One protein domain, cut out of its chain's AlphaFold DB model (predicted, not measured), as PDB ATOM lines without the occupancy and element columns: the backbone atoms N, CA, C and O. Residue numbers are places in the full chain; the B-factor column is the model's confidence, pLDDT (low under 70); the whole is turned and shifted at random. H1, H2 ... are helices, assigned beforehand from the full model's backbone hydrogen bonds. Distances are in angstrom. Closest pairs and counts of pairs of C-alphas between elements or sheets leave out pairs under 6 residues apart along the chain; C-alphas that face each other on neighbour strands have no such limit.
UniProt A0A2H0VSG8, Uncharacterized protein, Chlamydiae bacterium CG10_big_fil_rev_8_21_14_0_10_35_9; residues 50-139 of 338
ATOM      1  N   LYS A  50     401.639-165.912 129.304       37.69
ATOM      2  CA  LYS A  50     402.214-165.867 127.946       37.69
ATOM      3  C   LYS A  50     402.924-167.168 127.534       37.69
ATOM      4  O   LYS A  50     402.846-167.538 126.374       37.69
ATOM      5  N   ALA A  51     403.544-167.893 128.468       38.00
ATOM      6  CA  ALA A  51     404.222-169.168 128.212       38.00
ATOM      7  C   ALA A  51     403.241-170.351 128.051       38.00
ATOM      8  O   ALA A  51     403.529-171.308 127.338       38.00
ATOM      9  N   LEU A  52     402.051-170.281 128.659       39.00
ATOM     10  CA  LEU A  52     400.999-171.302 128.515       39.00
ATOM     11  C   LEU A  52     400.390-171.359 127.097       39.00
ATOM     12  O   LEU A  52     399.959-172.427 126.661       39.00
ATOM     13  N   GLY A  53     400.374-170.239 126.366       38.66
ATOM     14  CA  GLY A  53     399.859-170.175 124.990       38.66
ATOM     15  C   GLY A  53     400.707-170.959 123.983       38.66
ATOM     16  O   GLY A  53     400.161-171.680 123.152       38.66
ATOM     17  N   ASP A  54     402.033-170.907 124.117       39.19
ATOM     18  CA  ASP A  54     402.959-171.583 123.196       39.19
ATOM     19  C   ASP A  54     403.150-173.072 123.537       39.19
ATOM     20  O   ASP A  54     403.360-173.913 122.659       39.19
ATOM     21  N   VAL A  55     403.010-173.439 124.816       41.09
ATOM     22  CA  VAL A  55     403.166-174.827 125.282       41.09
ATOM     23  C   VAL A  55     401.933-175.690 124.988       41.09
ATOM     24  O   VAL A  55     402.062-176.902 124.826       41.09
ATOM     25  N   THR A  56     400.736-175.108 124.877       48.53
ATOM     26  CA  THR A  56     399.490-175.870 124.661       48.53
ATOM     27  C   THR A  56     399.355-176.426 123.241       48.53
ATOM     28  O   THR A  56     398.979-177.589 123.096       48.53
ATOM     29  N   ASN A  57     399.739-175.678 122.201       47.72
ATOM     30  CA  ASN A  57     399.698-176.180 120.817       47.72
ATOM     31  C   ASN A  57     400.808-177.205 120.520       47.72
ATOM     32  O   ASN A  57     400.548-178.216 119.875       47.72
ATOM     33  N   TYR A  58     402.023-177.015 121.046       47.34
ATOM     34  CA  TYR A  58     403.152-177.918 120.780       47.34
ATOM     35  C   TYR A  58     403.088-179.253 121.559       47.34
ATOM     36  O   TYR A  58     403.661-180.251 121.119       47.34
ATOM     37  N   ASN A  59     402.379-179.322 122.698       63.72
ATOM     38  CA  ASN A  59     402.240-180.570 123.472       63.72
ATOM     39  C   ASN A  59     401.118-181.493 122.975       63.72
ATOM     40  O   ASN A  59     401.265-182.709 123.065       63.72
ATOM     41  N   ILE A  60     400.002-180.965 122.458       68.75
ATOM     42  CA  ILE A  60     398.850-181.802 122.070       68.75
ATOM     43  C   ILE A  60     399.194-182.715 120.891       68.75
ATOM     44  O   ILE A  60     398.867-183.902 120.923       68.75
ATOM     45  N   ASP A  61     399.903-182.204 119.887       73.88
ATOM     46  CA  ASP A  61     400.317-183.015 118.739       73.88
ATOM     47  C   ASP A  61     401.336-184.089 119.136       73.88
ATOM     48  O   ASP A  61     401.263-185.212 118.642       73.88
ATOM     49  N   LYS A  62     402.213-183.804 120.111       76.69
ATOM     50  CA  LYS A  62     403.110-184.813 120.699       76.69
ATOM     51  C   LYS A  62     402.352-185.893 121.467       76.69
ATOM     52  O   LYS A  62     402.693-187.063 121.339       76.69
ATOM     53  N   ILE A  63     401.309-185.532 122.220       77.06
ATOM     54  CA  ILE A  63     400.439-186.499 122.913       77.06
ATOM     55  C   ILE A  63     399.719-187.394 121.893       77.06
ATOM     56  O   ILE A  63     399.727-188.614 122.037       77.06
ATOM     57  N   LYS A  64     399.145-186.813 120.829       81.19
ATOM     58  CA  LYS A  64     398.490-187.578 119.753       81.19
ATOM     59  C   LYS A  64     399.470-188.495 119.026       81.19
ATOM     60  O   LYS A  64     399.153-189.657 118.793       81.19
ATOM     61  N   ALA A  65     400.654-187.988 118.683       86.31
ATOM     62  CA  ALA A  65     401.702-188.774 118.041       86.31
ATOM     63  C   ALA A  65     402.147-189.941 118.929       86.31
ATOM     64  O   ALA A  65     402.311-191.050 118.430       86.31
ATOM     65  N   PHE A  66     402.267-189.714 120.240       87.56
ATOM     66  CA  PHE A  66     402.599-190.751 121.209       87.56
ATOM     67  C   PHE A  66     401.519-191.836 121.298       87.56
ATOM     68  O   PHE A  66     401.834-193.011 121.135       87.56
ATOM     69  N   ILE A  67     400.240-191.468 121.450       88.38
ATOM     70  CA  ILE A  67     399.121-192.431 121.463       88.38
ATOM     71  C   ILE A  67     399.070-193.221 120.148       88.38
ATOM     72  O   ILE A  67     398.924-194.442 120.162       88.38
ATOM     73  N   LYS A  68     399.265-192.552 119.006       91.12
ATOM     74  CA  LYS A  68     399.319-193.209 117.693       91.12
ATOM     75  C   LYS A  68     400.504-194.173 117.577       91.12
ATOM     76  O   LYS A  68     400.355-195.237 116.985       91.12
ATOM     77  N   ALA A  69     401.663-193.818 118.131       93.00
ATOM     78  CA  ALA A  69     402.837-194.684 118.153       93.00
ATOM     79  C   ALA A  69     402.608-195.923 119.032       93.00
ATOM     80  O   ALA A  69     402.908-197.026 118.582       93.00
ATOM     81  N   LEU A  70     402.012-195.759 120.222       92.31
ATOM     82  CA  LEU A  70     401.590-196.876 121.079       92.31
ATOM     83  C   LEU A  70     400.639-197.805 120.312       92.31
ATOM     84  O   LEU A  70     400.902-198.998 120.182       92.31
ATOM     85  N   HIS A  71     399.590-197.240 119.714       93.31
ATOM     86  CA  HIS A  71     398.601-197.979 118.933       93.31
ATOM     87  C   HIS A  71     399.202-198.745 117.741       93.31
ATOM     88  O   HIS A  71     398.768-199.853 117.430       93.31
ATOM     89  N   ALA A  72     400.180-198.152 117.050       92.69
ATOM     90  CA  ALA A  72     400.825-198.752 115.883       92.69
ATOM     91  C   ALA A  72     401.809-199.875 116.243       92.69
ATOM     92  O   ALA A  72     402.041-200.761 115.426       92.69
ATOM     93  N   LYS A  73     402.407-199.824 117.438       94.06
ATOM     94  CA  LYS A  73     403.379-200.820 117.904       94.06
ATOM     95  C   LYS A  73     402.700-202.080 118.455       94.06
ATOM     96  O   LYS A  73     403.297-203.151 118.427       94.06
ATOM     97  N   LEU A  74     401.462-201.956 118.930       92.06
ATOM     98  CA  LEU A  74     400.644-203.076 119.390       92.06
ATOM     99  C   LEU A  74     400.078-203.878 118.206       92.06
ATOM    100  O   LEU A  74     399.496-203.308 117.282       92.06
ATOM    101  N   SER A  75     400.221-205.209 118.248       89.94
ATOM    102  CA  SER A  75     399.671-206.106 117.216       89.94
ATOM    103  C   SER A  75     398.132-206.039 117.176       89.94
ATOM    104  O   SER A  75     397.491-206.149 118.225       89.94
ATOM    105  N   PRO A  76     397.521-205.881 115.984       88.00
ATOM    106  CA  PRO A  76     396.072-205.952 115.802       88.00
ATOM    107  C   PRO A  76     395.456-207.278 116.249       88.00
ATOM    108  O   PRO A  76     394.322-207.289 116.717       88.00
ATOM    109  N   GLU A  77     396.183-208.382 116.087       86.94
ATOM    110  CA  GLU A  77     395.694-209.735 116.340       86.94
ATOM    111  C   GLU A  77     395.649-210.052 117.836       86.94
ATOM    112  O   GLU A  77     394.700-210.679 118.302       86.94
ATOM    113  N   THR A  78     396.660-209.614 118.595       89.62
ATOM    114  CA  THR A  78     396.793-209.956 120.020       89.62
ATOM    115  C   THR A  78     396.353-208.847 120.973       89.62
ATOM    116  O   THR A  78     395.983-209.154 122.103       89.62
ATOM    117  N   HIS A  79     396.334-207.585 120.534       91.94
ATOM    118  CA  HIS A  79     396.069-206.419 121.390       91.94
ATOM    119  C   HIS A  79     394.918-205.538 120.874       91.94
ATOM    120  O   HIS A  79     394.931-204.313 121.014       91.94
ATOM    121  N   ALA A  80     393.920-206.138 120.212       89.50
ATOM    122  CA  ALA A  80     392.802-205.409 119.602       89.50
ATOM    123  C   ALA A  80     392.053-204.507 120.601       89.50
ATOM    124  O   ALA A  80     391.676-203.384 120.266       89.50
ATOM    125  N   LYS A  81     391.870-204.982 121.839       88.62
ATOM    126  CA  LYS A  81     391.147-204.256 122.890       88.62
ATOM    127  C   LYS A  81     391.932-203.039 123.374       88.62
ATOM    128  O   LYS A  81     391.374-201.955 123.491       88.62
ATOM    129  N   GLU A  82     393.222-203.209 123.631       90.75
ATOM    130  CA  GLU A  82     394.134-202.150 124.060       90.75
ATOM    131  C   GLU A  82     394.236-201.070 122.980       90.75
ATOM    132  O   GLU A  82     394.182-199.876 123.273       90.75
ATOM    133  N   ARG A  83     394.295-201.489 121.709       90.44
ATOM    134  CA  ARG A  83     394.269-200.595 120.550       90.44
ATOM    135  C   ARG A  83     392.983-199.771 120.488       90.44
ATOM    136  O   ARG A  83     393.066-198.547 120.424       90.44
ATOM    137  N   GLN A  84     391.822-200.412 120.605       89.44
ATOM    138  CA  GLN A  84     390.536-199.715 120.652       89.44
ATOM    139  C   GLN A  84     390.477-198.707 121.814       89.44
ATOM    140  O   GLN A  84     390.105-197.552 121.620       89.44
ATOM    141  N   MET A  85     390.911-199.109 123.013       85.12
ATOM    142  CA  MET A  85     390.942-198.222 124.179       85.12
ATOM    143  C   MET A  85     391.834-196.992 123.961       85.12
ATOM    144  O   MET A  85     391.493-195.920 124.454       85.12
ATOM    145  N   LEU A  86     392.949-197.121 123.225       87.06
ATOM    146  CA  LEU A  86     393.824-195.999 122.856       87.06
ATOM    147  C   LEU A  86     393.177-195.054 121.828       87.06
ATOM    148  O   LEU A  86     393.378-193.842 121.918       87.06
ATOM    149  N   GLU A  87     392.410-195.579 120.869       86.56
ATOM    150  CA  GLU A  87     391.682-194.773 119.873       86.56
ATOM    151  C   GLU A  87     390.554-193.948 120.506       86.56
ATOM    152  O   GLU A  87     390.309-192.808 120.108       86.56
ATOM    153  N   GLU A  88     389.899-194.499 121.528       85.62
ATOM    154  CA  GLU A  88     388.796-193.856 122.244       85.62
ATOM    155  C   GLU A  88     389.253-192.733 123.193       85.62
ATOM    156  O   GLU A  88     388.411-191.985 123.697       85.62
ATOM    157  N   ILE A  89     390.565-192.562 123.429       80.06
ATOM    158  CA  ILE A  89     391.092-191.516 124.318       80.06
ATOM    159  C   ILE A  89     390.806-190.133 123.712       80.06
ATOM    160  O   ILE A  89     391.418-189.744 122.710       80.06
ATOM    161  N   PRO A  90     389.924-189.322 124.327       66.88
ATOM    162  CA  PRO A  90     389.492-188.069 123.737       66.88
ATOM    163  C   PRO A  90     390.571-187.000 123.920       66.88
ATOM    164  O   PRO A  90     390.581-186.253 124.900       66.88
ATOM    165  N   VAL A  91     391.461-186.849 122.939       62.12
ATOM    166  CA  VAL A  91     392.388-185.708 122.877       62.12
ATOM    167  C   VAL A  91     391.658-184.495 122.277       62.12
ATOM    168  O   VAL A  91     391.958-184.035 121.174       62.12
ATOM    169  N   GLN A  92     390.620-184.008 122.969       52.75
ATOM    170  CA  GLN A  92     389.815-182.876 122.497       52.75
ATOM    171  C   GLN A  92     390.543-181.541 122.692       52.75
ATOM    172  O   GLN A  92     390.801-181.115 123.819       52.75
ATOM    173  N   VAL A  93     390.757-180.822 121.588       44.72
ATOM    174  CA  VAL A  93     391.076-179.389 121.579       44.72
ATOM    175  C   VAL A  93     389.758-178.626 121.722       44.72
ATOM    176  O   VAL A  93     389.187-178.164 120.738       44.72
ATOM    177  N   LYS A  94     389.211-178.506 122.937       40.25
ATOM    178  CA  LYS A  94     388.339-177.349 123.180       40.25
ATOM    179  C   LYS A  94     389.276-176.165 123.365       40.25
ATOM    180  O   LYS A  94     390.160-176.235 124.216       40.25
ATOM    181  N   VAL A  95     389.089-175.109 122.569       41.56
ATOM    182  CA  VAL A  95     389.624-173.775 122.869       41.56
ATOM    183  C   VAL A  95     388.995-173.368 124.198       41.56
ATOM    184  O   VAL A  95     387.899-172.826 124.261       41.56
ATOM    185  N   ILE A  96     389.626-173.788 125.280       40.19
ATOM    186  CA  ILE A  96     389.273-173.397 126.630       40.19
ATOM    187  C   ILE A  96     389.978-172.038 126.836       40.19
ATOM    188  O   ILE A  96     391.070-171.821 126.304       40.19
ATOM    189  N   PRO A  97     389.371-171.060 127.516       42.81
ATOM    190  CA  PRO A  97     390.050-169.804 127.811       42.81
ATOM    191  C   PRO A  97     391.345-170.066 128.606       42.81
ATOM    192  O   PRO A  97     391.362-170.982 129.428       42.81
ATOM    193  N   PRO A  98     392.417-169.263 128.457       45.53
ATOM    194  CA  PRO A  98     393.705-169.482 129.138       45.53
ATOM    195  C   PRO A  98     393.624-169.611 130.668       45.53
ATOM    196  O   PRO A  98     394.553-170.104 131.296       45.53
ATOM    197  N   ARG A  99     392.519-169.160 131.272       46.28
ATOM    198  CA  ARG A  99     392.252-169.240 132.715       46.28
ATOM    199  C   ARG A  99     391.668-170.589 133.163       46.28
ATOM    200  O   ARG A  99     391.604-170.833 134.360       46.28
ATOM    201  N   GLU A 100     391.271-171.453 132.227       47.31
ATOM    202  CA  GLU A 100     390.578-172.727 132.484       47.31
ATOM    203  C   GLU A 100     391.309-173.965 131.895       47.31
ATOM    204  O   GLU A 100     390.871-175.101 132.090       47.31
ATOM    205  N   LEU A 101     392.447-173.786 131.208       49.88
ATOM    206  CA  LEU A 101     393.343-174.872 130.763       49.88
ATOM    207  C   LEU A 101     394.487-175.113 131.773       49.88
ATOM    208  O   LEU A 101     395.067-174.136 132.237       49.88
ATOM    209  N   PRO A 102     395.036-176.342 131.931       49.97
ATOM    210  CA  PRO A 102     394.413-177.666 131.864       49.97
ATOM    211  C   PRO A 102     395.155-178.706 132.752       49.97
ATOM    212  O   PRO A 102     395.586-179.748 132.260       49.97
ATOM    213  N   LEU A 103     395.342-178.478 134.056       46.22
ATOM    214  CA  LEU A 103     395.870-179.547 134.932       46.22
ATOM    215  C   LEU A 103     394.850-180.688 135.128       46.22
ATOM    216  O   LEU A 103     395.229-181.838 135.335       46.22
ATOM    217  N   LEU A 104     393.555-180.386 134.988       43.47
ATOM    218  CA  LEU A 104     392.463-181.320 135.277       43.47
ATOM    219  C   LEU A 104     392.190-182.370 134.185       43.47
ATOM    220  O   LEU A 104     391.730-183.444 134.539       43.47
ATOM    221  N   LYS A 105     392.518-182.139 132.900       54.12
ATOM    222  CA  LYS A 105     392.264-183.132 131.822       54.12
ATOM    223  C   LYS A 105     393.473-183.990 131.431       54.12
ATOM    224  O   LYS A 105     393.305-185.066 130.868       54.12
ATOM    225  N   LEU A 106     394.699-183.550 131.724       57.28
ATOM    226  CA  LEU A 106     395.908-184.327 131.404       57.28
ATOM    227  C   LEU A 106     396.064-185.554 132.313       57.28
ATOM    228  O   LEU A 106     396.544-186.595 131.866       57.28
ATOM    229  N   LYS A 107     395.616-185.447 133.569       58.19
ATOM    230  CA  LYS A 107     395.547-186.577 134.505       58.19
ATOM    231  C   LYS A 107     394.637-187.688 133.970       58.19
ATOM    232  O   LYS A 107     394.982-188.861 134.092       58.19
ATOM    233  N   ASP A 108     393.535-187.313 133.326       66.44
ATOM    234  CA  ASP A 108     392.600-188.262 132.724       66.44
ATOM    235  C   ASP A 108     393.210-188.957 131.503       66.44
ATOM    236  O   ASP A 108     393.114-190.173 131.404       66.44
ATOM    237  N   ILE A 109     393.938-188.235 130.639       71.50
ATOM    238  CA  ILE A 109     394.642-188.841 129.491       71.50
ATOM    239  C   ILE A 109     395.711-189.841 129.955       71.50
ATOM    240  O   ILE A 109     395.751-190.962 129.453       71.50
ATOM    241  N   LYS A 110     396.556-189.476 130.934       71.31
ATOM    242  CA  LYS A 110     397.544-190.405 131.520       71.31
ATOM    243  C   LYS A 110     396.882-191.674 132.044       71.31
ATOM    244  O   LYS A 110     397.347-192.777 131.769       71.31
ATOM    245  N   LYS A 111     395.784-191.504 132.784       69.94
ATOM    246  CA  LYS A 111     395.007-192.613 133.334       69.94
ATOM    247  C   LYS A 111     394.435-193.491 132.225       69.94
ATOM    248  O   LYS A 111     394.562-194.701 132.322       69.94
ATOM    249  N   SER A 112     393.848-192.907 131.183       76.88
ATOM    250  CA  SER A 112     393.294-193.656 130.053       76.88
ATOM    251  C   SER A 112     394.358-194.463 129.310       76.88
ATOM    252  O   SER A 112     394.099-195.611 128.966       76.88
ATOM    253  N   ILE A 113     395.564-193.912 129.123       80.44
ATOM    254  CA  ILE A 113     396.682-194.662 128.528       80.44
ATOM    255  C   ILE A 113     397.080-195.828 129.438       80.44
ATOM    256  O   ILE A 113     397.177-196.953 128.966       80.44
ATOM    257  N   LEU A 114     397.263-195.602 130.742       76.81
ATOM    258  CA  LEU A 114     397.615-196.685 131.669       76.81
ATOM    259  C   LEU A 114     396.537-197.778 131.709       76.81
ATOM    260  O   LEU A 114     396.849-198.963 131.670       76.81
ATOM    261  N   GLU A 115     395.266-197.380 131.730       75.56
ATOM    262  CA  GLU A 115     394.118-198.285 131.660       75.56
ATOM    263  C   GLU A 115     394.103-199.117 130.377       75.56
ATOM    264  O   GLU A 115     393.763-200.296 130.434       75.56
ATOM    265  N   ALA A 116     394.507-198.533 129.248       84.44
ATOM    266  CA  ALA A 116     394.638-199.250 127.987       84.44
ATOM    267  C   ALA A 116     395.826-200.222 127.976       84.44
ATOM    268  O   ALA A 116     395.772-201.213 127.269       84.44
ATOM    269  N   LEU A 117     396.893-199.970 128.743       86.25
ATOM    270  CA  LEU A 117     398.121-200.777 128.692       86.25
ATOM    271  C   LEU A 117     398.245-201.810 129.829       86.25
ATOM    272  O   LEU A 117     399.076-202.709 129.756       86.25
ATOM    273  N   LYS A 118     397.428-201.736 130.885       78.31
ATOM    274  CA  LYS A 118     397.565-202.569 132.102       78.31
ATOM    275  C   LYS A 118     397.288-204.073 131.931       78.31
ATOM    276  O   LYS A 118     397.451-204.852 132.879       78.31
ATOM    277  N   SER A 119     396.742-204.475 130.789       82.62
ATOM    278  CA  SER A 119     396.507-205.877 130.420       82.62
ATOM    279  C   SER A 119     397.658-206.486 129.629       82.62
ATOM    280  O   SER A 119     397.663-207.703 129.462       82.62
ATOM    281  N   LEU A 120     398.623-205.675 129.190       86.81
ATOM    282  CA  LEU A 120     399.786-206.146 128.451       86.81
ATOM    283  C   LEU A 120     400.678-207.041 129.313       86.81
ATOM    284  O   LEU A 120     400.749-206.897 130.536       86.81
ATOM    285  N   ASP A 121     401.385-207.955 128.654       86.25
ATOM    286  CA  ASP A 121     402.484-208.692 129.266       86.25
ATOM    287  C   ASP A 121     403.793-207.879 129.230       86.25
ATOM    288  O   ASP A 121     403.907-206.853 128.553       86.25
ATOM    289  N   LYS A 122     404.810-208.342 129.968       84.94
ATOM    290  CA  LYS A 122     406.112-207.658 130.033       84.94
ATOM    291  C   LYS A 122     406.816-207.569 128.676       84.94
ATOM    292  O   LYS A 122     407.502-206.587 128.419       84.94
ATOM    293  N   SER A 123     406.640-208.569 127.811       88.19
ATOM    294  CA  SER A 123     407.267-208.590 126.485       88.19
ATOM    295  C   SER A 123     406.721-207.460 125.615       88.19
ATOM    296  O   SER A 123     407.484-206.692 125.028       88.19
ATOM    297  N   ALA A 124     405.398-207.287 125.600       89.75
ATOM    298  CA  ALA A 124     404.734-206.200 124.904       89.75
ATOM    299  C   ALA A 124     405.188-204.838 125.443       89.75
ATOM    300  O   ALA A 124     405.552-203.975 124.644       89.75
ATOM    301  N   VAL A 125     405.249-204.652 126.767       88.62
ATOM    302  CA  VAL A 125     405.740-203.398 127.371       88.62
ATOM    303  C   VAL A 125     407.172-203.080 126.937       88.62
ATOM    304  O   VAL A 125     407.448-201.942 126.555       88.62
ATOM    305  N   GLU A 126     408.058-204.075 126.885       90.62
ATOM    306  CA  GLU A 126     409.442-203.888 126.436       90.62
ATOM    307  C   GLU A 126     409.513-203.379 124.986       90.62
ATOM    308  O   GLU A 126     410.278-202.465 124.673       90.62
ATOM    309  N   THR A 127     408.644-203.869 124.090       91.31
ATOM    310  CA  THR A 127     408.590-203.348 122.711       91.31
ATOM    311  C   THR A 127     408.179-201.872 122.641       91.31
ATOM    312  O   THR A 127     408.638-201.136 121.751       91.31
ATOM    313  N   LEU A 128     407.346-201.416 123.584       91.44
ATOM    314  CA  LEU A 128     406.851-200.042 123.648       91.44
ATOM    315  C   LEU A 128     407.909-199.058 124.157       91.44
ATOM    316  O   LEU A 128     407.872-197.900 123.744       91.44
ATOM    317  N   LYS A 129     408.893-199.497 124.955       88.81
ATOM    318  CA  LYS A 129     409.970-198.630 125.484       88.81
ATOM    319  C   LYS A 129     410.812-197.952 124.400       88.81
ATOM    320  O   LYS A 129     411.400-196.904 124.637       88.81
ATOM    321  N   SER A 130     410.828-198.506 123.185       91.56
ATOM    322  CA  SER A 130     411.478-197.883 122.020       91.56
ATOM    323  C   SER A 130     410.781-196.608 121.514       91.56
ATOM    324  O   SER A 130     411.330-195.898 120.669       91.56
ATOM    325  N   ILE A 131     409.561-196.321 121.977       90.56
ATOM    326  CA  ILE A 131     408.779-195.157 121.560       90.56
ATOM    327  C   ILE A 131     409.251-193.923 122.343       90.56
ATOM    328  O   ILE A 131     409.269-193.959 123.572       90.56
ATOM    329  N   PRO A 132     409.555-192.798 121.669       83.88
ATOM    330  CA  PRO A 132     409.878-191.549 122.349       83.88
ATOM    331  C   PRO A 132     408.735-191.096 123.265       83.88
ATOM    332  O   PRO A 132     407.636-190.786 122.797       83.88
ATOM    333  N   VAL A 133     409.008-191.040 124.567       77.94
ATOM    334  CA  VAL A 133     408.029-190.661 125.588       77.94
ATOM    335  C   VAL A 133     408.017-189.135 125.741       77.94
ATOM    336  O   VAL A 133     409.055-188.536 126.032       77.94
ATOM    337  N   PRO A 134     406.874-188.452 125.537       74.12
ATOM    338  CA  PRO A 134     406.778-187.024 125.812       74.12
ATOM    339  C   PRO A 134     407.047-186.737 127.290       74.12
ATOM    340  O   PRO A 134     406.601-187.499 128.139       74.12
ATOM    341  N   ARG A 135     407.648-185.578 127.596       64.94
ATOM    342  CA  ARG A 135     407.955-185.121 128.970       64.94
ATOM    343  C   ARG A 135     406.799-185.315 129.958       64.94
ATOM    344  O   ARG A 135     406.978-185.648 131.119       64.94
ATOM    345  N   LEU A 136     405.572-185.102 129.480       65.31
ATOM    346  CA  LEU A 136     404.378-185.276 130.294       65.31
ATOM    347  C   LEU A 136     404.216-186.720 130.794       65.31
ATOM    348  O   LEU A 136     403.718-186.891 131.895       65.31
ATOM    349  N   PHE A 137     404.602-187.732 130.023       70.31
ATOM    350  CA  PHE A 137     404.476-189.157 130.349       70.31
ATOM    351  C   PHE A 137     405.795-189.780 130.820       70.31
ATOM    352  O   PHE A 137     405.925-191.000 130.768       70.31
ATOM    353  N   GLU A 138     406.758-188.969 131.271       64.56
ATOM    354  CA  GLU A 138     407.958-189.472 131.947       64.56
ATOM    355  C   GLU A 138     407.568-190.511 133.006       64.56
ATOM    356  O   GLU A 138     406.576-190.343 133.723       64.56
ATOM    357  N   ASN A 139     408.332-191.598 133.050       67.88
ATOM    358  CA  ASN A 139     408.151-192.741 133.941       67.88
ATOM    359  C   ASN A 139     406.927-193.642 133.648       67.88
ATOM    360  O   ASN A 139     406.589-194.496 134.465       67.88
TER     361      ASN A 139
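This is residues 50 to 139 of the 338 residues of an uncharacterized protein of Chlamydiae bacterium CG10_big_fil_rev_8_21_14_0_10_35_9 (UniProt A0A2H0VSG8). Long H1 and shorter H3 run lengthwise the same way, and short H2 runs back the opposite way, packed on both near one end; the three centres make a triangle. Short H4 lies at that same end, steeply tilted to H1, while residues 88 to 102 form a long strip leading from H2 back to H3. The printed part has 90 residues with four named helices in the order H1, H2, H3, H4 and no named strand, an all helix class. It is only just compact, close to loose, with a radius of gyration of the C-alphas of 14.1 A, and only just elongated, spanning 44 by 22 by 17 A.

H1, residues 50 to 73, measures 36.4 A from C-alpha 50 at (402.214, -165.867, 127.946) to C-alpha 73 at (403.379, -200.820, 117.904), with a kink of 27 degrees near residue 57. H2 is residues 80 to 87, 10.7 A. H3 is residues 103 to 117, 22.2 A. H4, residues 122 to 128, measures 10.0 A and ends at C-alpha 128, (406.851, -200.042, 123.648).

H1, with residues 67 to 71 alone, touches H2; the closest C-alphas, His 71 and Arg 83, are 5.3 A apart. This helical hairpin has a shallow tilt of 16 degrees, opposite ways. H2 and H3 form another, at 14 degrees, opposite ways; H3 touches with residues 112 to 117 alone, and the closest C-alphas, Glu 82 and Ala 116, are 4.9 A apart. H1 and H3 are close but not clearly touching, their closest C-alphas, Ile 67 and Ile 113, 7.8 A apart. H1, with residues 70 to 73 alone, only just touches H4, with 3 pairs of C-alphas within 8 A, the closest Leu 70 and Leu 128 at 6.7 A, at a steep tilt of 53 degrees. H2 and H4 are apart. Every O i to N i+4 pair is within hydrogen-bond range in H2 and H4, against 14 of 20 in H1 and 9 of 11 in H3.

The C-alphas farthest apart, Lys 50 and Glu 77, are 45.8 A apart. The printed part has no cut; the link from H2 to H3 is long. The mean pLDDT of the printed part is 72.2, and 35 residues are under 70, among them residues 50 to 60 and 90 to 108.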